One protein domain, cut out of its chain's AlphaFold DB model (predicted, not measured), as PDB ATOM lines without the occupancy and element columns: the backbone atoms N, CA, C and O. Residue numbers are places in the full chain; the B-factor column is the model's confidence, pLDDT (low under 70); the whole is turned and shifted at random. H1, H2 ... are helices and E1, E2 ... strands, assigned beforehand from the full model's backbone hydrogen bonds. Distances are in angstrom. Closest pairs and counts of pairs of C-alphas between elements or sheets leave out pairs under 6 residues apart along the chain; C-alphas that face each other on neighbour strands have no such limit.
ATOM      1  N   SER A  15      -4.118 -42.292  18.768       42.22
ATOM      2  CA  SER A  15      -2.872 -41.575  19.008       42.22
ATOM      3  C   SER A  15      -3.126 -40.192  18.474       42.22
ATOM      4  O   SER A  15      -3.512 -40.118  17.302       42.22
ATOM      5  N   LEU A  16      -3.144 -39.183  19.350       49.03
ATOM      6  CA  LEU A  16      -3.510 -37.821  18.994       49.03
ATOM      7  C   LEU A  16      -2.489 -37.385  17.942       49.03
ATOM      8  O   LEU A  16      -1.503 -36.735  18.259       49.03
ATOM      9  N   ASN A  17      -2.705 -37.783  16.687       52.28
ATOM     10  CA  ASN A  17      -2.042 -37.327  15.478       52.28
ATOM     11  C   ASN A  17      -2.641 -35.953  15.207       52.28
ATOM     12  O   ASN A  17      -3.251 -35.692  14.177       52.28
ATOM     13  N   ARG A  18      -2.551 -35.116  16.237       63.38
ATOM     14  CA  ARG A  18      -2.857 -33.713  16.219       63.38
ATOM     15  C   ARG A  18      -1.587 -33.075  15.746       63.38
ATOM     16  O   ARG A  18      -0.538 -33.213  16.385       63.38
ATOM     17  N   THR A  19      -1.681 -32.417  14.611       74.19
ATOM     18  CA  THR A  19      -0.590 -31.559  14.203       74.19
ATOM     19  C   THR A  19      -0.675 -30.332  15.097       74.19
ATOM     20  O   THR A  19      -1.687 -29.635  15.122       74.19
ATOM     21  N   LEU A  20       0.355 -30.137  15.913       80.69
ATOM     22  CA  LEU A  20       0.433 -29.015  16.829       80.69
ATOM     23  C   LEU A  20       1.304 -27.945  16.201       80.69
ATOM     24  O   LEU A  20       2.392 -28.225  15.704       80.69
ATOM     25  N   TYR A  21       0.840 -26.708  16.272       82.19
ATOM     26  CA  TYR A  21       1.554 -25.577  15.712       82.19
ATOM     27  C   TYR A  21       1.767 -24.538  16.793       82.19
ATOM     28  O   TYR A  21       0.828 -24.126  17.476       82.19
ATOM     29  N   THR A  22       3.009 -24.084  16.916       88.00
ATOM     30  CA  THR A  22       3.297 -22.878  17.686       88.00
ATOM     31  C   THR A  22       2.823 -21.673  16.891       88.00
ATOM     32  O   THR A  22       3.137 -21.534  15.707       88.00
ATOM     33  N   ARG A  23       2.047 -20.805  17.531       88.69
ATOM     34  CA  ARG A  23       1.550 -19.571  16.942       88.69
ATOM     35  C   ARG A  23       1.715 -18.409  17.913       88.69
ATOM     36  O   ARG A  23       1.533 -18.590  19.116       88.69
ATOM     37  N   PRO A  24       2.000 -17.204  17.403       94.19
ATOM     38  CA  PRO A  24       2.066 -16.030  18.247       94.19
ATOM     39  C   PRO A  24       0.664 -15.577  18.662       94.19
ATOM     40  O   PRO A  24      -0.226 -15.425  17.824       94.19
ATOM     41  N   ALA A  25       0.498 -15.302  19.946       96.56
ATOM     42  CA  ALA A  25      -0.664 -14.660  20.536       96.56
ATOM     43  C   ALA A  25      -0.263 -13.326  21.180       96.56
ATOM     44  O   ALA A  25       0.908 -13.084  21.487       96.56
ATOM     45  N   LYS A  26      -1.247 -12.447  21.363       98.25
ATOM     46  CA  LYS A  26      -1.069 -11.190  22.094       98.25
ATOM     47  C   LYS A  26      -1.640 -11.357  23.490       98.25
ATOM     48  O   LYS A  26      -2.826 -11.647  23.635       98.25
ATOM     49  N   PHE A  27      -0.803 -11.160  24.493       98.00
ATOM     50  CA  PHE A  27      -1.198 -11.154  25.887       98.00
ATOM     51  C   PHE A  27      -1.278  -9.710  26.376       98.00
ATOM     52  O   PHE A  27      -0.334  -8.943  26.201       98.00
ATOM     53  N   ILE A  28      -2.428  -9.321  26.919       97.81
ATOM     54  CA  ILE A  28      -2.701  -7.949  27.349       97.81
ATOM     55  C   ILE A  28      -3.026  -7.969  28.832       97.81
ATOM     56  O   ILE A  28      -3.950  -8.659  29.255       97.81
ATOM     57  N   GLU A  29      -2.303  -7.185  29.615       94.62
ATOM     58  CA  GLU A  29      -2.456  -7.129  31.064       94.62
ATOM     59  C   GLU A  29      -2.452  -5.692  31.588       94.62
ATOM     60  O   GLU A  29      -2.002  -4.755  30.923       94.62
ATOM     61  N   LEU A  30      -2.969  -5.519  32.804       91.88
ATOM     62  CA  LEU A  30      -2.888  -4.252  33.518       91.88
ATOM     63  C   LEU A  30      -1.537  -4.150  34.222       91.88
ATOM     64  O   LEU A  30      -1.196  -4.957  35.086       91.88
ATOM     65  N   SER A  31      -0.792  -3.100  33.898       88.25
ATOM     66  CA  SER A  31       0.378  -2.707  34.675       88.25
ATOM     67  C   SER A  31      -0.019  -2.331  36.109       88.25
ATOM     68  O   SER A  31      -1.151  -1.899  36.348       88.25
ATOM     69  N   PRO A  32       0.933  -2.329  37.058       82.88
ATOM     70  CA  PRO A  32       0.701  -1.803  38.405       82.88
ATOM     71  C   PRO A  32       0.220  -0.342  38.446       82.88
ATOM     72  O   PRO A  32      -0.284   0.113  39.465       82.88
ATOM     73  N   ARG A  33       0.389   0.409  37.349       88.00
ATOM     74  CA  ARG A  33      -0.051   1.804  37.204       88.00
ATOM     75  C   ARG A  33      -1.429   1.932  36.540       88.00
ATOM     76  O   ARG A  33      -1.855   3.044  36.253       88.00
ATOM     77  N   GLY A  34      -2.099   0.816  36.245       86.81
ATOM     78  CA  GLY A  34      -3.406   0.772  35.580       86.81
ATOM     79  C   GLY A  34      -3.366   0.946  34.057       86.81
ATOM     80  O   GLY A  34      -4.402   0.869  33.408       86.81
ATOM     81  N   SER A  35      -2.192   1.158  33.456       92.31
ATOM     82  CA  SER A  35      -2.033   1.189  31.995       92.31
ATOM     83  C   SER A  35      -1.999  -0.220  31.406       92.31
ATOM     84  O   SER A  35      -1.471  -1.126  32.050       92.31
ATOM     85  N   LEU A  36      -2.493  -0.391  30.179       94.88
ATOM     86  CA  LEU A  36      -2.440  -1.666  29.459       94.88
ATOM     87  C   LEU A  36      -1.048  -1.917  28.876       94.88
ATOM     88  O   LEU A  36      -0.481  -1.044  28.218       94.88
ATOM     89  N   ILE A  37      -0.528  -3.118  29.103       95.31
ATOM     90  CA  ILE A  37       0.710  -3.621  28.508       95.31
ATOM     91  C   ILE A  37       0.337  -4.769  27.575       95.31
ATOM     92  O   ILE A  37      -0.356  -5.695  27.984       95.31
ATOM     93  N   GLU A  38       0.800  -4.707  26.326       97.12
ATOM     94  CA  GLU A  38       0.696  -5.805  25.362       97.12
ATOM     95  C   GLU A  38       2.065  -6.478  25.218       97.12
ATOM     96  O   GLU A  38       3.072  -5.816  24.963       97.12
ATOM     97  N   SER A  39       2.097  -7.800  25.351       95.88
ATOM     98  CA  SER A  39       3.263  -8.640  25.094       95.88
ATOM     99  C   SER A  39       2.915  -9.745  24.096       95.88
ATOM    100  O   SER A  39       1.756 -10.134  23.924       95.88
ATOM    101  N   LYS A  40       3.926 -10.241  23.382       97.19
ATOM    102  CA  LYS A  40       3.779 -11.364  22.454       97.19
ATOM    103  C   LYS A  40       4.162 -12.646  23.179       97.19
ATOM    104  O   LYS A  40       5.248 -12.713  23.747       97.19
ATOM    105  N   VAL A  41       3.302 -13.655  23.108       94.25
ATOM    106  CA  VAL A  41       3.538 -14.970  23.712       94.25
ATOM    107  C   VAL A  41       3.335 -16.068  22.681       94.25
ATOM    108  O   VAL A  41       2.467 -15.962  21.814       94.25
ATOM    109  N   ASP A  42       4.132 -17.123  22.769       92.31
ATOM    110  CA  ASP A  42       3.984 -18.287  21.904       92.31
ATOM    111  C   ASP A  42       3.012 -19.277  22.546       92.31
ATOM    112  O   ASP A  42       3.226 -19.755  23.660       92.31
ATOM    113  N   ILE A  43       1.929 -19.579  21.832       90.88
ATOM    114  CA  ILE A  43       0.943 -20.588  22.221       90.88
ATOM    115  C   ILE A  43       1.025 -21.773  21.272       90.88
ATOM    116  O   ILE A  43       1.416 -21.633  20.115       90.88
ATOM    117  N   THR A  44       0.628 -22.950  21.738       89.38
ATOM    118  CA  THR A  44       0.468 -24.115  20.864       89.38
ATOM    119  C   THR A  44      -1.005 -24.347  20.604       89.38
ATOM    120  O   THR A  44      -1.808 -24.367  21.533       89.38
ATOM    121  N   MET A  45      -1.361 -24.531  19.341       87.31
ATOM    122  CA  MET A  45      -2.725 -24.805  18.914       87.31
ATOM    123  C   MET A  45      -2.765 -26.068  18.066       87.31
ATOM    124  O   MET A  45      -1.787 -26.408  17.397       87.31
ATOM    125  N   GLY A  46      -3.915 -26.729  18.091       82.44
ATOM    126  CA  GLY A  46      -4.252 -27.786  17.155       82.44
ATOM    127  C   GLY A  46      -4.675 -27.271  15.781       82.44
ATOM    128  O   GLY A  46      -4.583 -26.078  15.465       82.44
ATOM    129  N   ASP A  47      -5.198 -28.186  14.971       83.94
ATOM    130  CA  ASP A  47      -5.883 -27.844  13.725       83.94
ATOM    131  C   ASP A  47      -7.144 -26.984  13.995       83.94
ATOM    132  O   ASP A  47      -7.666 -26.976  15.109       83.94
ATOM    133  N   PRO A  48      -7.700 -26.269  12.995       82.50
ATOM    134  CA  PRO A  48      -8.819 -25.333  13.203       82.50
ATOM    135  C   PRO A  48     -10.102 -25.919  13.818       82.50
ATOM    136  O   PRO A  48     -10.953 -25.170  14.283       82.50
ATOM    137  N   HIS A  49     -10.268 -27.243  13.791       82.75
ATOM    138  CA  HIS A  49     -11.414 -27.947  14.372       82.75
ATOM    139  C   HIS A  49     -11.185 -28.367  15.834       82.75
ATOM    140  O   HIS A  49     -12.083 -28.930  16.461       82.75
ATOM    141  N   GLU A  50      -9.989 -28.125  16.368       86.19
ATOM    142  CA  GLU A  50      -9.622 -28.422  17.746       86.19
ATOM    143  C   GLU A  50      -9.875 -27.195  18.618       86.19
ATOM    144  O   GLU A  50      -9.547 -26.067  18.251       86.19
ATOM    145  N   ALA A  51     -10.485 -27.407  19.780       92.25
ATOM    146  CA  ALA A  51     -11.023 -26.327  20.598       92.25
ATOM    147  C   ALA A  51     -10.200 -26.103  21.868       92.25
ATOM    148  O   ALA A  51     -10.753 -25.867  22.942       92.25
ATOM    149  N   PHE A  52      -8.875 -26.207  21.747       91.44
ATOM    150  CA  PHE A  52      -7.945 -25.997  22.849       91.44
ATOM    151  C   PHE A  52      -6.692 -25.242  22.411       91.44
ATOM    152  O   PHE A  52      -6.305 -25.251  21.240       91.44
ATOM    153  N   ILE A  53      -6.027 -24.640  23.391       92.50
ATOM    154  CA  ILE A  53      -4.694 -24.063  23.262       92.50
ATOM    155  C   ILE A  53      -3.835 -24.459  24.457       92.50
ATOM    156  O   ILE A  53      -4.331 -24.583  25.576       92.50
ATOM    157  N   LEU A  54      -2.535 -24.613  24.230       90.50
ATOM    158  CA  LEU A  54      -1.530 -24.669  25.287       90.50
ATOM    159  C   LEU A  54      -0.860 -23.309  25.382       90.50
ATOM    160  O   LEU A  54      -0.551 -22.693  24.359       90.50
ATOM    161  N   LEU A  55      -0.597 -22.869  26.601       91.44
ATOM    162  CA  LEU A  55      -0.007 -21.570  26.866       91.44
ATOM    163  C   LEU A  55       1.118 -21.671  27.906       91.44
ATOM    164  O   LEU A  55       1.136 -22.604  28.720       91.44
ATOM    165  N   PRO A  56       2.038 -20.693  27.904       90.31
ATOM    166  CA  PRO A  56       3.036 -20.541  28.950       90.31
ATOM    167  C   PRO A  56       2.407 -20.477  30.350       90.31
ATOM    168  O   PRO A  56       1.283 -19.995  30.543       90.31
ATOM    169  N   LYS A  57       3.126 -20.997  31.347       87.81
ATOM    170  CA  LYS A  57       2.595 -21.102  32.712       87.81
ATOM    171  C   LYS A  57       2.354 -19.744  33.359       87.81
ATOM    172  O   LYS A  57       1.344 -19.564  34.030       87.81
ATOM    173  N   ASP A  58       3.262 -18.805  33.136       91.50
ATOM    174  CA  ASP A  58       3.170 -17.409  33.560       91.50
ATOM    175  C   ASP A  58       1.875 -16.747  33.072       91.50
ATOM    176  O   ASP A  58       1.173 -16.145  33.878       91.50
ATOM    177  N   VAL A  59       1.483 -16.966  31.811       94.12
ATOM    178  CA  VAL A  59       0.203 -16.472  31.271       94.12
ATOM    179  C   VAL A  59      -0.985 -17.057  32.044       94.12
ATOM    180  O   VAL A  59      -1.880 -16.323  32.465       94.12
ATOM    181  N   GLY A  60      -1.005 -18.374  32.281       92.50
ATOM    182  CA  GLY A  60      -2.110 -18.993  33.025       92.50
ATOM    183  C   GLY A  60      -2.144 -18.581  34.503       92.50
ATOM    184  O   GLY A  60      -3.217 -18.358  35.059       92.50
ATOM    185  N   HIS A  61      -0.984 -18.397  35.134       92.25
ATOM    186  CA  HIS A  61      -0.903 -17.868  36.496       92.25
ATOM    187  C   HIS A  61      -1.336 -16.403  36.582       92.25
ATOM    188  O   HIS A  61      -1.932 -16.016  37.586       92.25
ATOM    189  N   ALA A  62      -1.100 -15.596  35.545       92.69
ATOM    190  CA  ALA A  62      -1.596 -14.225  35.487       92.69
ATOM    191  C   ALA A  62      -3.132 -14.181  35.449       92.69
ATOM    192  O   ALA A  62      -3.736 -13.441  36.228       92.69
ATOM    193  N   PHE A  63      -3.775 -15.033  34.636       92.69
ATOM    194  CA  PHE A  63      -5.234 -15.217  34.680       92.69
ATOM    195  C   PHE A  63      -5.703 -15.638  36.071       92.69
ATOM    196  O   PHE A  63      -6.584 -14.996  36.638       92.69
ATOM    197  N   ARG A  64      -5.082 -16.671  36.654       90.25
ATOM    198  CA  ARG A  64      -5.422 -17.137  38.005       90.25
ATOM    199  C   ARG A  64      -5.345 -16.005  39.025       90.25
ATOM    200  O   ARG A  64      -6.285 -15.800  39.784       90.25
ATOM    201  N   GLY A  65      -4.239 -15.264  39.028       88.62
ATOM    202  CA  GLY A  65      -3.998 -14.171  39.961       88.62
ATOM    203  C   GLY A  65      -5.027 -13.047  39.843       88.62
ATOM    204  O   GLY A  65      -5.435 -12.506  40.868       88.62
ATOM    205  N   ALA A  66      -5.475 -12.719  38.629       87.25
ATOM    206  CA  ALA A  66      -6.539 -11.739  38.416       87.25
ATOM    207  C   ALA A  66      -7.890 -12.247  38.940       87.25
ATOM    208  O   ALA A  66      -8.505 -11.599  39.780       87.25
ATOM    209  N   ILE A  67      -8.290 -13.461  38.558       85.88
ATOM    210  CA  ILE A  67      -9.590 -14.032  38.944       85.88
ATOM    211  C   ILE A  67      -9.675 -14.247  40.466       85.88
ATOM    212  O   ILE A  67     -10.728 -14.046  41.074       85.88
ATOM    213  N   SER A  68      -8.567 -14.620  41.120       82.31
ATOM    214  CA  SER A  68      -8.525 -14.773  42.579       82.31
ATOM    215  C   SER A  68      -8.701 -13.443  43.316       82.31
ATOM    216  O   SER A  68      -9.295 -13.428  44.391       82.31
ATOM    217  N   ARG A  69      -8.213 -12.327  42.756       72.94
ATOM    218  CA  ARG A  69      -8.391 -10.986  43.346       72.94
ATOM    219  C   ARG A  69      -9.838 -10.512  43.280       72.94
ATOM    220  O   ARG A  69     -10.267  -9.793  44.176       72.94
ATOM    221  N   ASP A  70     -10.581 -10.980  42.285       66.44
ATOM    222  CA  ASP A  70     -11.987 -10.627  42.091       66.44
ATOM    223  C   ASP A  70     -12.943 -11.494  42.934       66.44
ATOM    224  O   ASP A  70     -14.158 -11.331  42.870       66.44
ATOM    225  N   GLY A  71     -12.415 -12.420  43.750       61.81
ATOM    226  CA  GLY A  71     -13.201 -13.254  44.669       61.81
ATOM    227  C   GLY A  71     -14.043 -14.341  43.988       61.81
ATOM    228  O   GLY A  71     -14.863 -14.980  44.641       61.81
ATOM    229  N   SER A  72     -13.835 -14.568  42.687       59.94
ATOM    230  CA  SER A  72     -14.641 -15.471  41.850       59.94
ATOM    231  C   SER A  72     -14.300 -16.964  42.032       59.94
ATOM    232  O   SER A  72     -15.053 -17.831  41.595       59.94
ATOM    233  N   LEU A  73     -13.190 -17.295  42.702       59.25
ATOM    234  CA  LEU A  73     -12.710 -18.675  42.845       59.25
ATOM    235  C   LEU A  73     -12.982 -19.240  44.243       59.25
ATOM    236  O   LEU A  73     -12.504 -18.711  45.245       59.25
ATOM    237  N   LEU A  74     -13.708 -20.359  44.303       54.03
ATOM    238  CA  LEU A  74     -13.893 -21.140  45.527       54.03
ATOM    239  C   LEU A  74     -12.658 -22.024  45.792       54.03
ATOM    240  O   LEU A  74     -12.011 -22.503  44.866       54.03
ATOM    241  N   VAL A  75     -12.370 -22.300  47.071       45.94
ATOM    242  CA  VAL A  75     -11.183 -23.036  47.587       45.94
ATOM    243  C   VAL A  75     -10.980 -24.444  46.978       45.94
ATOM    244  O   VAL A  75      -9.931 -25.046  47.158       45.94
ATOM    245  N   ARG A  76     -11.961 -24.995  46.248       48.38
ATOM    246  CA  ARG A  76     -11.879 -26.327  45.613       48.38
ATOM    247  C   ARG A  76     -11.471 -26.312  44.134       48.38
ATOM    248  O   ARG A  76     -11.183 -27.380  43.607       48.38
ATOM    249  N   ASP A  77     -11.403 -25.144  43.496       57.84
ATOM    250  CA  ASP A  77     -11.032 -24.974  42.082       57.84
ATOM    251  C   ASP A  77      -9.577 -24.494  41.935       57.84
ATOM    252  O   ASP A  77      -9.302 -23.554  41.195       57.84
ATOM    253  N   GLU A  78      -8.610 -25.042  42.682       64.75
ATOM    254  CA  GLU A  78      -7.230 -24.515  42.639       64.75
ATOM    255  C   GLU A  78      -6.571 -24.629  41.256       64.75
ATOM    256  O   GLU A  78      -5.861 -23.709  40.846       64.75
ATOM    257  N   ASP A  79      -6.919 -25.666  40.493       76.00
ATOM    258  CA  ASP A  79      -6.290 -25.974  39.206       76.00
ATOM    259  C   ASP A  79      -7.120 -25.557  37.984       76.00
ATOM    260  O   ASP A  79      -6.720 -25.808  36.843       76.00
ATOM    261  N   VAL A  80      -8.280 -24.929  38.195       85.38
ATOM    262  CA  VAL A  80      -9.245 -24.632  37.132       85.38
ATOM    263  C   VAL A  80      -9.739 -23.191  37.249       85.38
ATOM    264  O   VAL A  80     -10.036 -22.714  38.340       85.38
ATOM    265  N   CYS A  81      -9.793 -22.458  36.134       88.62
ATOM    266  CA  CYS A  81     -10.321 -21.094  36.099       88.62
ATOM    267  C   CYS A  81     -11.322 -20.919  34.948       88.62
ATOM    268  O   CYS A  81     -10.956 -21.188  33.800       88.62
ATOM    269  N   PRO A  82     -12.544 -20.427  35.215       91.81
ATOM    270  CA  PRO A  82     -13.506 -20.141  34.163       91.81
ATOM    271  C   PRO A  82     -13.073 -18.917  33.350       91.81
ATOM    272  O   PRO A  82     -12.613 -17.907  33.891       91.81
ATOM    273  N   LEU A  83     -13.244 -19.015  32.039       95.06
ATOM    274  CA  LEU A  83     -12.967 -17.989  31.047       95.06
ATOM    275  C   LEU A  83     -14.111 -17.936  30.028       95.06
ATOM    276  O   LEU A  83     -14.930 -18.841  29.904       95.06
ATOM    277  N   ILE A  84     -14.126 -16.866  29.252       95.94
ATOM    278  CA  ILE A  84     -14.988 -16.677  28.096       95.94
ATOM    279  C   ILE A  84     -14.092 -16.453  26.887       95.94
ATOM    280  O   ILE A  84     -13.137 -15.677  26.940       95.94
ATOM    281  N   PHE A  85     -14.402 -17.140  25.794       97.25
ATOM    282  CA  PHE A  85     -13.793 -16.902  24.498       97.25
ATOM    283  C   PHE A  85     -14.731 -16.074  23.625       97.25
ATOM    284  O   PHE A  85     -15.824 -16.517  23.282       97.25
ATOM    285  N   HIS A  86     -14.300 -14.876  23.246       96.50
ATOM    286  CA  HIS A  86     -15.044 -13.989  22.360       96.50
ATOM    287  C   HIS A  86     -14.610 -14.224  20.913       96.50
ATOM    288  O   HIS A  86     -13.475 -13.907  20.554       96.50
ATOM    289  N   HIS A  87     -15.510 -14.738  20.076       95.44
ATOM    290  CA  HIS A  87     -15.201 -15.163  18.707       95.44
ATOM    291  C   HIS A  87     -14.851 -13.986  17.786       95.44
ATOM    292  O   HIS A  87     -13.852 -14.029  17.073       95.44
ATOM    293  N   GLU A  88     -15.603 -12.882  17.854       94.62
ATOM    294  CA  GLU A  88     -15.401 -11.717  16.970       94.62
ATOM    295  C   GLU A  88     -14.005 -11.096  17.113       94.62
ATOM    296  O   GLU A  88     -13.378 -10.664  16.145       94.62
ATOM    297  N   THR A  89     -13.500 -11.069  18.342       95.44
ATOM    298  CA  THR A  89     -12.210 -10.465  18.696       95.44
ATOM    299  C   THR A  89     -11.127 -11.506  18.990       95.44
ATOM    300  O   THR A  89      -9.980 -11.128  19.232       95.44
ATOM    301  N   ARG A  90     -11.478 -12.798  18.917       96.69
ATOM    302  CA  ARG A  90     -10.630 -13.981  19.124       96.69
ATOM    303  C   ARG A  90      -9.793 -13.890  20.389       96.69
ATOM    304  O   ARG A  90      -8.564 -13.975  20.334       96.69
ATOM    305  N   HIS A  91     -10.442 -13.671  21.527       97.69
ATOM    306  CA  HIS A  91      -9.727 -13.518  22.787       97.69
ATOM    307  C   HIS A  91     -10.384 -14.229  23.954       97.69
ATOM    308  O   HIS A  91     -11.605 -14.336  24.021       97.69
ATOM    309  N   PHE A  92      -9.540 -14.675  24.879       97.75
ATOM    310  CA  PHE A  92      -9.952 -15.168  26.183       97.75
ATOM    311  C   PHE A  92      -9.889 -14.051  27.218       97.75
ATOM    312  O   PHE A  92      -8.893 -13.326  27.263       97.75
ATOM    313  N   ALA A  93     -10.915 -13.960  28.055       96.38
ATOM    314  CA  ALA A  93     -10.985 -13.106  29.240       96.38
ATOM    315  C   ALA A  93     -11.809 -13.809  30.331       96.38
ATOM    316  O   ALA A  93     -12.462 -14.814  30.055       96.38
ATOM    317  N   ASN A  94     -11.793 -13.310  31.565       93.69
ATOM    318  CA  ASN A  94     -12.761 -13.744  32.572       93.69
ATOM    319  C   ASN A  94     -14.004 -12.842  32.511       93.69
ATOM    320  O   ASN A  94     -13.904 -11.663  32.191       93.69
ATOM    321  N   GLU A  95     -15.181 -13.380  32.830       88.31
ATOM    322  CA  GLU A  95     -16.430 -12.606  32.790       88.31
ATOM    323  C   GLU A  95     -16.436 -11.437  33.789       88.31
ATOM    324  O   GLU A  95     -16.921 -10.351  33.480       88.31
ATOM    325  N   SER A  96     -15.866 -11.646  34.978       84.62
ATOM    326  CA  SER A  96     -15.790 -10.633  36.037       84.62
ATOM    327  C   SER A  96     -14.564  -9.725  35.911       84.62
ATOM    328  O   SER A  96     -14.560  -8.635  36.482       84.62
ATOM    329  N   SER A  97     -13.549 -10.142  35.145       83.19
ATOM    330  CA  SER A  97     -12.281  -9.426  34.992       83.19
ATOM    331  C   SER A  97     -11.929  -9.210  33.520       83.19
ATOM    332  O   SER A  97     -11.537 -10.162  32.836       83.19
ATOM    333  N   PRO A  98     -11.989  -7.965  33.005       85.12
ATOM    334  CA  PRO A  98     -11.682  -7.695  31.604       85.12
ATOM    335  C   PRO A  98     -10.202  -7.912  31.255       85.12
ATOM    336  O   PRO A  98      -9.882  -7.943  30.068       85.12
ATOM    337  N   TYR A  99      -9.312  -8.035  32.251       93.44
ATOM    338  CA  TYR A  99      -7.884  -8.298  32.072       93.44
ATOM    339  C   TYR A  99      -7.359  -9.315  33.102       93.44
ATOM    340  O   TYR A  99      -7.774  -9.273  34.257       93.44
ATOM    341  N   PRO A 100      -6.393 -10.171  32.726       95.69
ATOM    342  CA  PRO A 100      -5.696 -10.166  31.445       95.69
ATOM    343  C   PRO A 100      -6.540 -10.717  30.285       95.69
ATOM    344  O   PRO A 100      -7.550 -11.381  30.491       95.69
ATOM    345  N   GLN A 101      -6.120 -10.415  29.056       97.81
ATOM    346  CA  GLN A 101      -6.694 -10.955  27.826       97.81
ATOM    347  C   GLN A 101      -5.635 -11.718  27.041       97.81
ATOM    348  O   GLN A 101      -4.497 -11.266  26.918       97.81
ATOM    349  N   LEU A 102      -6.030 -12.830  26.427       98.19
ATOM    350  CA  LEU A 102      -5.183 -13.567  25.492       98.19
ATOM    351  C   LEU A 102      -5.850 -13.602  24.120       98.19
ATOM    352  O   LEU A 102      -6.810 -14.341  23.919       98.19
ATOM    353  N   LYS A 103      -5.340 -12.804  23.177       98.12
ATOM    354  CA  LYS A 103      -5.819 -12.752  21.789       98.12
ATOM    355  C   LYS A 103      -5.055 -13.742  20.927       98.12
ATOM    356  O   LYS A 103      -3.825 -13.682  20.856       98.12
ATOM    357  N   ILE A 104      -5.777 -14.605  20.227       96.62
ATOM    358  CA  ILE A 104      -5.212 -15.686  19.421       96.62
ATOM    359  C   ILE A 104      -5.400 -15.425  17.916       96.62
ATOM    360  O   ILE A 104      -6.310 -14.700  17.507       96.62
ATOM    361  N   PRO A 105      -4.534 -15.984  17.053       94.06
ATOM    362  CA  PRO A 105      -4.515 -15.634  15.632       94.06
ATOM    363  C   PRO A 105      -5.593 -16.330  14.794       94.06
ATOM    364  O   PRO A 105      -5.782 -15.964  13.635       94.06
ATOM    365  N   GLN A 106      -6.298 -17.319  15.339       91.44
ATOM    366  CA  GLN A 106      -7.390 -18.017  14.662       91.44
ATOM    367  C   GLN A 106      -8.591 -18.142  15.590       91.44
ATOM    368  O   GLN A 106      -8.433 -18.113  16.807       91.44
ATOM    369  N   ASP A 107      -9.774 -18.257  15.002       94.19
ATOM    370  CA  ASP A 107     -10.975 -18.560  15.768       94.19
ATOM    371  C   ASP A 107     -10.958 -20.023  16.242       94.19
ATOM    372  O   ASP A 107     -10.231 -20.856  15.690       94.19
ATOM    373  N   LEU A 108     -11.745 -20.321  17.272       93.00
ATOM    374  CA  LEU A 108     -11.978 -21.681  17.751       93.00
ATOM    375  C   LEU A 108     -13.389 -22.145  17.373       93.00
ATOM    376  O   LEU A 108     -14.266 -21.306  17.162       93.00
ATOM    377  N   PRO A 109     -13.641 -23.463  17.301       91.38
ATOM    378  CA  PRO A 109     -14.948 -23.987  16.918       91.38
ATOM    379  C   PRO A 109     -16.067 -23.490  17.844       91.38
ATOM    380  O   PRO A 109     -16.165 -23.921  18.994       91.38
ATOM    381  N   CYS A 110     -16.928 -22.606  17.336       87.31
ATOM    382  CA  CYS A 110     -18.108 -22.158  18.068       87.31
ATOM    383  C   CYS A 110     -19.156 -23.278  18.115       87.31
ATOM    384  O   CYS A 110     -19.447 -23.919  17.103       87.31
ATOM    385  N   GLN A 111     -19.719 -23.531  19.296       81.31
ATOM    386  CA  GLN A 111     -20.714 -24.591  19.497       81.31
ATOM    387  C   GLN A 111     -22.163 -24.109  19.367       81.31
ATOM    388  O   GLN A 111     -23.097 -24.909  19.420       81.31
ATOM    389  N   SER A 112     -22.349 -22.801  19.234       82.31
ATOM    390  CA  SER A 112     -23.635 -22.115  19.277       82.31
ATOM    391  C   SER A 112     -23.654 -20.961  18.279       82.31
ATOM    392  O   SER A 112     -22.646 -20.604  17.683       82.31
ATOM    393  N   ASN A 113     -24.815 -20.334  18.109       82.38
ATOM    394  CA  ASN A 113     -24.947 -19.121  17.295       82.38
ATOM    395  C   ASN A 113     -24.625 -17.843  18.101       82.38
ATOM    396  O   ASN A 113     -25.110 -16.764  17.770       82.38
ATOM    397  N   THR A 114     -23.878 -17.965  19.202       86.81
ATOM    398  CA  THR A 114     -23.504 -16.851  20.086       86.81
ATOM    399  C   THR A 114     -22.143 -16.281  19.690       86.81
ATOM    400  O   THR A 114     -21.317 -16.961  19.088       86.81
ATOM    401  N   THR A 115     -21.882 -15.025  20.057       92.06
ATOM    402  CA  THR A 115     -20.600 -14.346  19.785       92.06
ATOM    403  C   THR A 115     -19.498 -14.715  20.783       92.06
ATOM    404  O   THR A 115     -18.341 -14.322  20.615       92.06
ATOM    405  N   ALA A 116     -19.840 -15.486  21.816       95.06
ATOM    406  CA  ALA A 116     -18.928 -15.962  22.840       95.06
ATOM    407  C   ALA A 116     -19.217 -17.423  23.212       95.06
ATOM    408  O   ALA A 116     -20.374 -17.856  23.174       95.06
ATOM    409  N   SER A 117     -18.162 -18.141  23.594       95.62
ATOM    410  CA  SER A 117     -18.211 -19.512  24.101       95.62
ATOM    411  C   SER A 117     -17.603 -19.590  25.506       95.62
ATOM    412  O   SER A 117     -16.571 -18.959  25.752       95.62
ATOM    413  N   PRO A 118     -18.197 -20.372  26.422       95.38
ATOM    414  CA  PRO A 118     -17.570 -20.679  27.700       95.38
ATOM    415  C   PRO A 118     -16.277 -21.470  27.483       95.38
ATOM    416  O   PRO A 118     -16.173 -22.291  26.565       95.38
ATOM    417  N   ALA A 119     -15.274 -21.194  28.304       95.44
ATOM    418  CA  ALA A 119     -13.971 -21.824  28.234       95.44
ATOM    419  C   ALA A 119     -13.406 -22.041  29.635       95.44
ATOM    420  O   ALA A 119     -13.700 -21.306  30.571       95.44
ATOM    421  N   THR A 120     -12.506 -23.004  29.752       93.50
ATOM    422  CA  THR A 120     -11.865 -23.322  31.019       93.50
ATOM    423  C   THR A 120     -10.353 -23.351  30.856       93.50
ATOM    424  O   THR A 120      -9.826 -24.030  29.972       93.50
ATOM    425  N   LEU A 121      -9.649 -22.618  31.721       93.25
ATOM    426  CA  LEU A 121      -8.209 -22.726  31.922       93.25
ATOM    427  C   LEU A 121      -7.914 -23.827  32.941       93.25
ATOM    428  O   LEU A 121      -8.412 -23.793  34.059       93.25
ATOM    429  N   TYR A 122      -7.031 -24.739  32.566       88.75
ATOM    430  CA  TYR A 122      -6.520 -25.831  33.377       88.75
ATOM    431  C   TYR A 122      -5.033 -25.603  33.666       88.75
ATOM    432  O   TYR A 122      -4.202 -25.579  32.748       88.75
ATOM    433  N   LEU A 123      -4.686 -25.443  34.942       85.56
ATOM    434  CA  LEU A 123      -3.337 -25.158  35.438       85.56
ATOM    435  C   LEU A 123      -2.525 -26.450  35.626       85.56
ATOM    436  O   LEU A 123      -2.062 -26.779  36.713       85.56
ATOM    437  N   LEU A 124      -2.366 -27.224  34.551       75.88
ATOM    438  CA  LEU A 124      -1.707 -28.528  34.634       75.88
ATOM    439  C   LEU A 124      -0.199 -28.408  34.946       75.88
ATOM    440  O   LEU A 124       0.478 -27.532  34.393       75.88
ATOM    441  N   PRO A 125       0.388 -29.363  35.700       67.94
ATOM    442  CA  PRO A 125       1.801 -29.326  36.082       67.94
ATOM    443  C   PRO A 125       2.801 -29.266  34.922       67.94
ATOM    444  O   PRO A 125       3.913 -28.780  35.110       67.94
ATOM    445  N   ALA A 126       2.450 -29.753  33.728       71.00
ATOM    446  CA  ALA A 126       3.339 -29.740  32.563       71.00
ATOM    447  C   ALA A 126       3.163 -28.480  31.697       71.00
ATOM    448  O   ALA A 126       4.146 -27.821  31.365       71.00
ATOM    449  N   THR A 127       1.923 -28.128  31.355       71.56
ATOM    450  CA  THR A 127       1.583 -26.973  30.513       71.56
ATOM    451  C   THR A 127       0.179 -26.498  30.831       71.56
ATOM    452  O   THR A 127      -0.734 -27.311  30.941       71.56
ATOM    453  N   HIS A 128      -0.036 -25.190  30.913       88.12
ATOM    454  CA  HIS A 128      -1.389 -24.679  31.082       88.12
ATOM    455  C   HIS A 128      -2.160 -24.821  29.773       88.12
ATOM    456  O   HIS A 128      -1.592 -24.688  28.686       88.12
ATOM    457  N   THR A 129      -3.440 -25.157  29.884       90.31
ATOM    458  CA  THR A 129      -4.302 -25.445  28.734       90.31
ATOM    459  C   THR A 129      -5.600 -24.679  28.881       90.31
ATOM    460  O   THR A 129      -6.199 -24.730  29.946       90.31
ATOM    461  N   ILE A 130      -6.059 -24.004  27.832       94.12
ATOM    462  CA  ILE A 130      -7.432 -23.493  27.767       94.12
ATOM    463  C   ILE A 130      -8.193 -24.342  26.759       94.12
ATOM    464  O   ILE A 130      -7.668 -24.605  25.679       94.12
ATOM    465  N   ALA A 131      -9.413 -24.757  27.083       93.44
ATOM    466  CA  ALA A 131     -10.310 -25.397  26.126       93.44
ATOM    467  C   ALA A 131     -11.713 -24.805  26.205       93.44
ATOM    468  O   ALA A 131     -12.134 -24.361  27.270       93.44
ATOM    469  N   LEU A 132     -12.430 -24.806  25.082       94.94
ATOM    470  CA  LEU A 132     -13.839 -24.422  25.071       94.94
ATOM    471  C   LEU A 132     -14.674 -25.508  25.749       94.94
ATOM    472  O   LEU A 132     -14.544 -26.700  25.434       94.94
ATOM    473  N   ASP A 133     -15.553 -25.097  26.651       91.25
ATOM    474  CA  ASP A 133     -16.440 -26.011  27.360       91.25
ATOM    475  C   ASP A 133     -17.432 -26.642  26.385       91.25
ATOM    476  O   ASP A 133     -17.652 -26.145  25.288       91.25
ATOM    477  N   GLY A 134     -17.991 -27.799  26.744       87.00
ATOM    478  CA  GLY A 134     -18.940 -28.519  25.891       87.00
ATOM    479  C   GLY A 134     -18.327 -29.190  24.651       87.00
ATOM    480  O   GLY A 134     -18.959 -30.095  24.090       87.00
ATOM    481  N   THR A 135     -17.100 -28.834  24.248       89.69
ATOM    482  CA  THR A 135     -16.359 -29.465  23.141       89.69
ATOM    483  C   THR A 135     -15.751 -30.808  23.536       89.69
ATOM    484  O   THR A 135     -15.711 -31.183  24.710       89.69
ATOM    485  N   ARG A 136     -15.259 -31.568  22.546       85.75
ATOM    486  CA  ARG A 136     -14.527 -32.817  22.807       85.75
ATOM    487  C   ARG A 136     -13.319 -32.570  23.718       85.75
ATOM    488  O   ARG A 136     -13.115 -33.348  24.644       85.75
ATOM    489  N   ASP A 137     -12.565 -31.500  23.476       84.94
ATOM    490  CA  ASP A 137     -11.368 -31.157  24.247       84.94
ATOM    491  C   ASP A 137     -11.709 -30.727  25.678       84.94
ATOM    492  O   ASP A 137     -11.121 -31.251  26.626       84.94
ATOM    493  N   GLY A 138     -12.728 -29.876  25.849       84.69
ATOM    494  CA  GLY A 138     -13.211 -29.474  27.172       84.69
ATOM    495  C   GLY A 138     -13.722 -30.659  27.999       84.69
ATOM    496  O   GLY A 138     -13.396 -30.794  29.175       84.69
ATOM    497  N   ARG A 139     -14.457 -31.597  27.384       82.69
ATOM    498  CA  ARG A 139     -14.948 -32.807  28.075       82.69
ATOM    499  C   ARG A 139     -13.823 -33.733  28.516       82.69
ATOM    500  O   ARG A 139     -13.892 -34.279  29.616       82.69
ATOM    501  N   ILE A 140     -12.818 -33.924  27.660       76.12
ATOM    502  CA  ILE A 140     -11.614 -34.701  27.973       76.12
ATOM    503  C   ILE A 140     -10.954 -34.091  29.212       76.12
ATOM    504  O   ILE A 140     -10.867 -34.761  30.236       76.12
ATOM    505  N   LEU A 141     -10.583 -32.810  29.164       75.25
ATOM    506  CA  LEU A 141      -9.865 -32.145  30.256       75.25
ATOM    507  C   LEU A 141     -10.670 -32.106  31.563       75.25
ATOM    508  O   LEU A 141     -10.142 -32.470  32.611       75.25
ATOM    509  N   CYS A 142     -11.959 -31.764  31.498       72.12
ATOM    510  CA  CYS A 142     -12.849 -31.749  32.660       72.12
ATOM    511  C   CYS A 142     -12.944 -33.128  33.338       72.12
ATOM    512  O   CYS A 142     -12.801 -33.236  34.555       72.12
ATOM    513  N   THR A 143     -13.100 -34.202  32.557       67.19
ATOM    514  CA  THR A 143     -13.203 -35.569  33.100       67.19
ATOM    515  C   THR A 143     -11.920 -36.003  33.816       67.19
ATOM    516  O   THR A 143     -11.993 -36.683  34.837       67.19
ATOM    517  N   TYR A 144     -10.749 -35.613  33.300       62.50
ATOM    518  CA  TYR A 144      -9.458 -36.039  33.847       62.50
ATOM    519  C   TYR A 144      -8.984 -35.230  35.056       62.50
ATOM    520  O   TYR A 144      -8.211 -35.758  35.847       62.50
ATOM    521  N   ILE A 145      -9.425 -33.978  35.193       60.34
ATOM    522  CA  ILE A 145      -8.960 -33.067  36.252       60.34
ATOM    523  C   ILE A 145      -9.953 -33.006  37.420       60.34
ATOM    524  O   ILE A 145      -9.536 -32.885  38.564       60.34
ATOM    525  N   VAL A 146     -11.256 -33.142  37.152       56.41
ATOM    526  CA  VAL A 146     -12.317 -33.006  38.172       56.41
ATOM    527  C   VAL A 146     -12.900 -34.369  38.593       56.41
ATOM    528  O   VAL A 146     -13.606 -34.475  39.597       56.41
ATOM    529  N   GLY A 147     -12.608 -35.446  37.855       49.47
ATOM    530  CA  GLY A 147     -13.079 -36.801  38.164       49.47
ATOM    531  C   GLY A 147     -12.283 -37.502  39.281       49.47
ATOM    532  O   GLY A 147     -11.112 -37.193  39.496       49.47
ATOM    533  N   PRO A 148     -12.873 -38.493  39.986       43.72
ATOM    534  CA  PRO A 148     -12.158 -39.269  40.994       43.72
ATOM    535  C   PRO A 148     -11.073 -40.130  40.328       43.72
ATOM    536  O   PRO A 148     -11.373 -41.131  39.683       43.72
ATOM    537  N   ALA A 149      -9.818 -39.704  40.492       48.53
ATOM    538  CA  ALA A 149      -8.575 -40.427  40.235       48.53
ATOM    539  C   ALA A 149      -8.473 -41.171  38.889       48.53
ATOM    540  O   ALA A 149      -8.756 -42.363  38.798       48.53
ATOM    541  N   THR A 150      -7.892 -40.518  37.877       45.94
ATOM    542  CA  THR A 150      -7.052 -41.237  36.899       45.94
ATOM    543  C   THR A 150      -5.813 -40.421  36.513       45.94
ATOM    544  O   THR A 150      -5.616 -40.073  35.349       45.94
ATOM    545  N   ASP A 151      -4.917 -40.192  37.481       52.91
ATOM    546  CA  ASP A 151      -3.587 -39.583  37.274       52.91
ATOM    547  C   ASP A 151      -2.827 -40.201  36.086       52.91
ATOM    548  O   ASP A 151      -2.082 -39.528  35.380       52.91
ATOM    549  N   TYR A 152      -3.063 -41.486  35.809       50.34
ATOM    550  CA  TYR A 152      -2.444 -42.218  34.708       50.34
ATOM    551  C   TYR A 152      -2.842 -41.711  33.310       50.34
ATOM    552  O   TYR A 152      -1.988 -41.590  32.430       50.34
ATOM    553  N   LEU A 153      -4.124 -41.409  33.082       53.53
ATOM    554  CA  LEU A 153      -4.608 -40.987  31.761       53.53
ATOM    555  C   LEU A 153      -4.284 -39.516  31.491       53.53
ATOM    556  O   LEU A 153      -3.911 -39.180  30.369       53.53
ATOM    557  N   LEU A 154      -4.315 -38.670  32.525       55.38
ATOM    558  CA  LEU A 154      -3.808 -37.302  32.438       55.38
ATOM    559  C   LEU A 154      -2.296 -37.288  32.185       55.38
ATOM    560  O   LEU A 154      -1.826 -36.548  31.322       55.38
ATOM    561  N   ALA A 155      -1.532 -38.148  32.865       55.50
ATOM    562  CA  ALA A 155      -0.104 -38.310  32.609       55.50
ATOM    563  C   ALA A 155       0.171 -38.792  31.178       55.50
ATOM    564  O   ALA A 155       1.139 -38.351  30.565       55.50
ATOM    565  N   GLN A 156      -0.671 -39.662  30.615       60.50
ATOM    566  CA  GLN A 156      -0.528 -40.100  29.227       60.50
ATOM    567  C   GLN A 156      -0.889 -38.988  28.236       60.50
ATOM    568  O   GLN A 156      -0.110 -38.719  27.331       60.50
ATOM    569  N   TYR A 157      -2.007 -38.288  28.440       60.06
ATOM    570  CA  TYR A 157      -2.420 -37.167  27.593       60.06
ATOM    571  C   TYR A 157      -1.379 -36.040  27.594       60.06
ATOM    572  O   TYR A 157      -0.979 -35.554  26.538       60.06
ATOM    573  N   THR A 158      -0.874 -35.669  28.773       57.53
ATOM    574  CA  THR A 158       0.182 -34.655  28.915       57.53
ATOM    575  C   THR A 158       1.512 -35.121  28.328       57.53
ATOM    576  O   THR A 158       2.197 -34.325  27.691       57.53
ATOM    577  N   ARG A 159       1.871 -36.404  28.471       62.12
ATOM    578  CA  ARG A 159       3.060 -36.996  27.841       62.12
ATOM    579  C   ARG A 159       2.952 -37.007  26.319       62.12
ATOM    580  O   ARG A 159       3.926 -36.668  25.657       62.12
ATOM    581  N   ASP A 160       1.794 -37.351  25.767       62.91
ATOM    582  CA  ASP A 160       1.560 -37.369  24.321       62.91
ATOM    583  C   ASP A 160       1.626 -35.946  23.739       62.91
ATOM    584  O   ASP A 160       2.300 -35.719  22.733       62.91
ATOM    585  N   LEU A 161       1.034 -34.966  24.432       60.88
ATOM    586  CA  LEU A 161       1.165 -33.539  24.114       60.88
ATOM    587  C   LEU A 161       2.620 -33.060  24.158       60.88
ATOM    588  O   LEU A 161       3.086 -32.419  23.218       60.88
ATOM    589  N   LEU A 162       3.354 -33.394  25.222       63.38
ATOM    590  CA  LEU A 162       4.746 -32.981  25.405       63.38
ATOM    591  C   LEU A 162       5.691 -33.636  24.386       63.38
ATOM    592  O   LEU A 162       6.627 -33.007  23.895       63.38
ATOM    593  N   ASN A 163       5.459 -34.905  24.055       62.56
ATOM    594  CA  ASN A 163       6.239 -35.611  23.045       62.56
ATOM    595  C   ASN A 163       5.985 -35.039  21.648       62.56
ATOM    596  O   ASN A 163       6.927 -34.918  20.865       62.56
ATOM    597  N   SER A 164       4.743 -34.646  21.354       56.88
ATOM    598  CA  SER A 164       4.407 -33.962  20.107       56.88
ATOM    599  C   SER A 164       5.147 -32.623  20.006       56.88
ATOM    600  O   SER A 164       5.878 -32.400  19.042       56.88
ATOM    601  N   THR A 165       5.087 -31.773  21.039       54.94
ATOM    602  CA  THR A 165       5.768 -30.463  21.028       54.94
ATOM    603  C   THR A 165       7.294 -30.567  20.962       54.94
ATOM    604  O   THR A 165       7.922 -29.797  20.234       54.94
ATOM    605  N   ARG A 166       7.911 -31.538  21.653       59.94
ATOM    606  CA  ARG A 166       9.363 -31.781  21.569       59.94
ATOM    607  C   ARG A 166       9.790 -32.206  20.165       59.94
ATOM    608  O   ARG A 166      10.744 -31.649  19.635       59.94
ATOM    609  N   LYS A 167       9.056 -33.135  19.546       57.22
ATOM    610  CA  LYS A 167       9.342 -33.599  18.183       57.22
ATOM    611  C   LYS A 167       9.305 -32.444  17.174       57.22
ATOM    612  O   LYS A 167      10.207 -32.331  16.353       57.22
ATOM    613  N   PHE A 168       8.317 -31.550  17.281       51.78
ATOM    614  CA  PHE A 168       8.243 -30.357  16.430       51.78
ATOM    615  C   PHE A 168       9.423 -29.402  16.630       51.78
ATOM    616  O   PHE A 168       9.919 -28.840  15.656       51.78
ATOM    617  N   LYS A 169       9.888 -29.223  17.872       53.41
ATOM    618  CA  LYS A 169      11.064 -28.393  18.157       53.41
ATOM    619  C   LYS A 169      12.327 -28.961  17.503       53.41
ATOM    620  O   LYS A 169      13.037 -28.225  16.825       53.41
ATOM    621  N   ASP A 170      12.553 -30.264  17.645       65.25
ATOM    622  CA  ASP A 170      13.724 -30.933  17.073       65.25
ATOM    623  C   ASP A 170      13.726 -30.871  15.533       65.25
ATOM    624  O   ASP A 170      14.779 -30.737  14.910       65.25
ATOM    625  N   ASP A 171      12.551 -30.947  14.902       60.34
ATOM    626  CA  ASP A 171      12.410 -30.826  13.446       60.34
ATOM    627  C   ASP A 171      12.593 -29.375  12.956       60.34
ATOM    628  O   ASP A 171      13.154 -29.157  11.880       60.34
ATOM    629  N   LEU A 172      12.192 -28.379  13.754       51.28
ATOM    630  CA  LEU A 172      12.420 -26.959  13.463       51.28
ATOM    631  C   LEU A 172      13.903 -26.577  13.560       51.28
ATOM    632  O   LEU A 172      14.386 -25.794  12.744       51.28
ATOM    633  N   ASP A 173      14.628 -27.116  14.539       71.50
ATOM    634  CA  ASP A 173      16.048 -26.809  14.725       71.50
ATOM    635  C   ASP A 173      16.905 -27.421  13.598       71.50
ATOM    636  O   ASP A 173      17.770 -26.741  13.051       71.50
TER     637      ASP A 173
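This is residues 15 to 173 of the 178 residues of an uncharacterized protein of Coccidioides immitis (UniProt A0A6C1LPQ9). A small closed barrel of eight antiparallel strands, E1 to E8, makes the core, and two helices, H1 and H2, lie outside it. H1 caps one end of the barrel, H2 packs on its wall over E7 and E8, and the long H3 runs farther out, meeting H2 at a corner. The printed part has 159 residues, with three named helices and eight named strands in the order E1 E2 E3 H1 E4 E5 E6 E7 E8 H2 H3; the class is mixed, helices and strands. Round the ring run E1 E2 E3 E8 E7 E4 E5 E6 and back to E1. The whole is compact, with a radius of gyration of the C-alphas of 15.3 A, and spans 44 by 39 by 34 A.

E1, residues 21 to 30, begins at C-alpha (1.554, -25.577, 15.712) and is 28.1 A long. E2, residues 36 to 45, is 25.4 A long and bends by 57 degrees at residue 42. E3 is residues 52 to 55, and H1, residues 57 to 69, is 18.3 A long. E4, residues 80 to 86, is 19.1 A long; E5 is residues 91 to 93 and E6 residues 101 to 103. E7, residues 116 to 122, is 19.0 A long, and E8, residues 128 to 132, 13.8 A. H2, residues 136 to 146, is 15.5 A long. H3, residues 151 to 173, is 32.5 A long and ends at C-alpha (16.048, -26.809, 14.725).

E1, E2 and E3 form a meander, each strand the antiparallel neighbour of the one before, and so do E4, E5 and E6. E4 to E7 form a Greek key, that meander followed by E7, the antiparallel neighbour of E4. In the hairpin of E1 and E2, N 25 and O 41 are 2.8 A apart, within hydrogen-bond range. E3 and E8 have N 53 and O 130 at 2.8 A, E7 and E4 have N 83 and O 119 at 2.8 A, and E6 and E1 close the ring with N 28 and O 101 at 2.8 A. The sheet curls round H1, whose closest C-alphas to E8 are those of Lys 57 and His 128, 5.6 A apart. H2 is on the barrel at a height over the sheet of 9.3 A; its closest C-alphas to E8 are those of Gly 138 and Ala 131, 5.1 A apart. H3 touches H2 only at the corner, with residues 151 to 154 alone; the closest C-alphas are those of Tyr 144 and Leu 154, 6.0 A apart. They run opposite ways at a steep tilt of 53 degrees. H3 and E1 are near each other, with 6 pairs of C-alphas within 10 A, and H1 is apart from H2 and H3. In H1, H2 and H3 every O i to N i+4 pair is within hydrogen-bond range.

The C-alphas farthest apart are those of Ser 15 and Arg 33, at 47.1 A. The printed part has no cut, and the link from E6 to E7, 12 residues, is long. Mean pLDDT of the printed part is 80.4; 44 residues are under 70, namely residues 15 to 18, 70 to 78, 125 and 143 to 172.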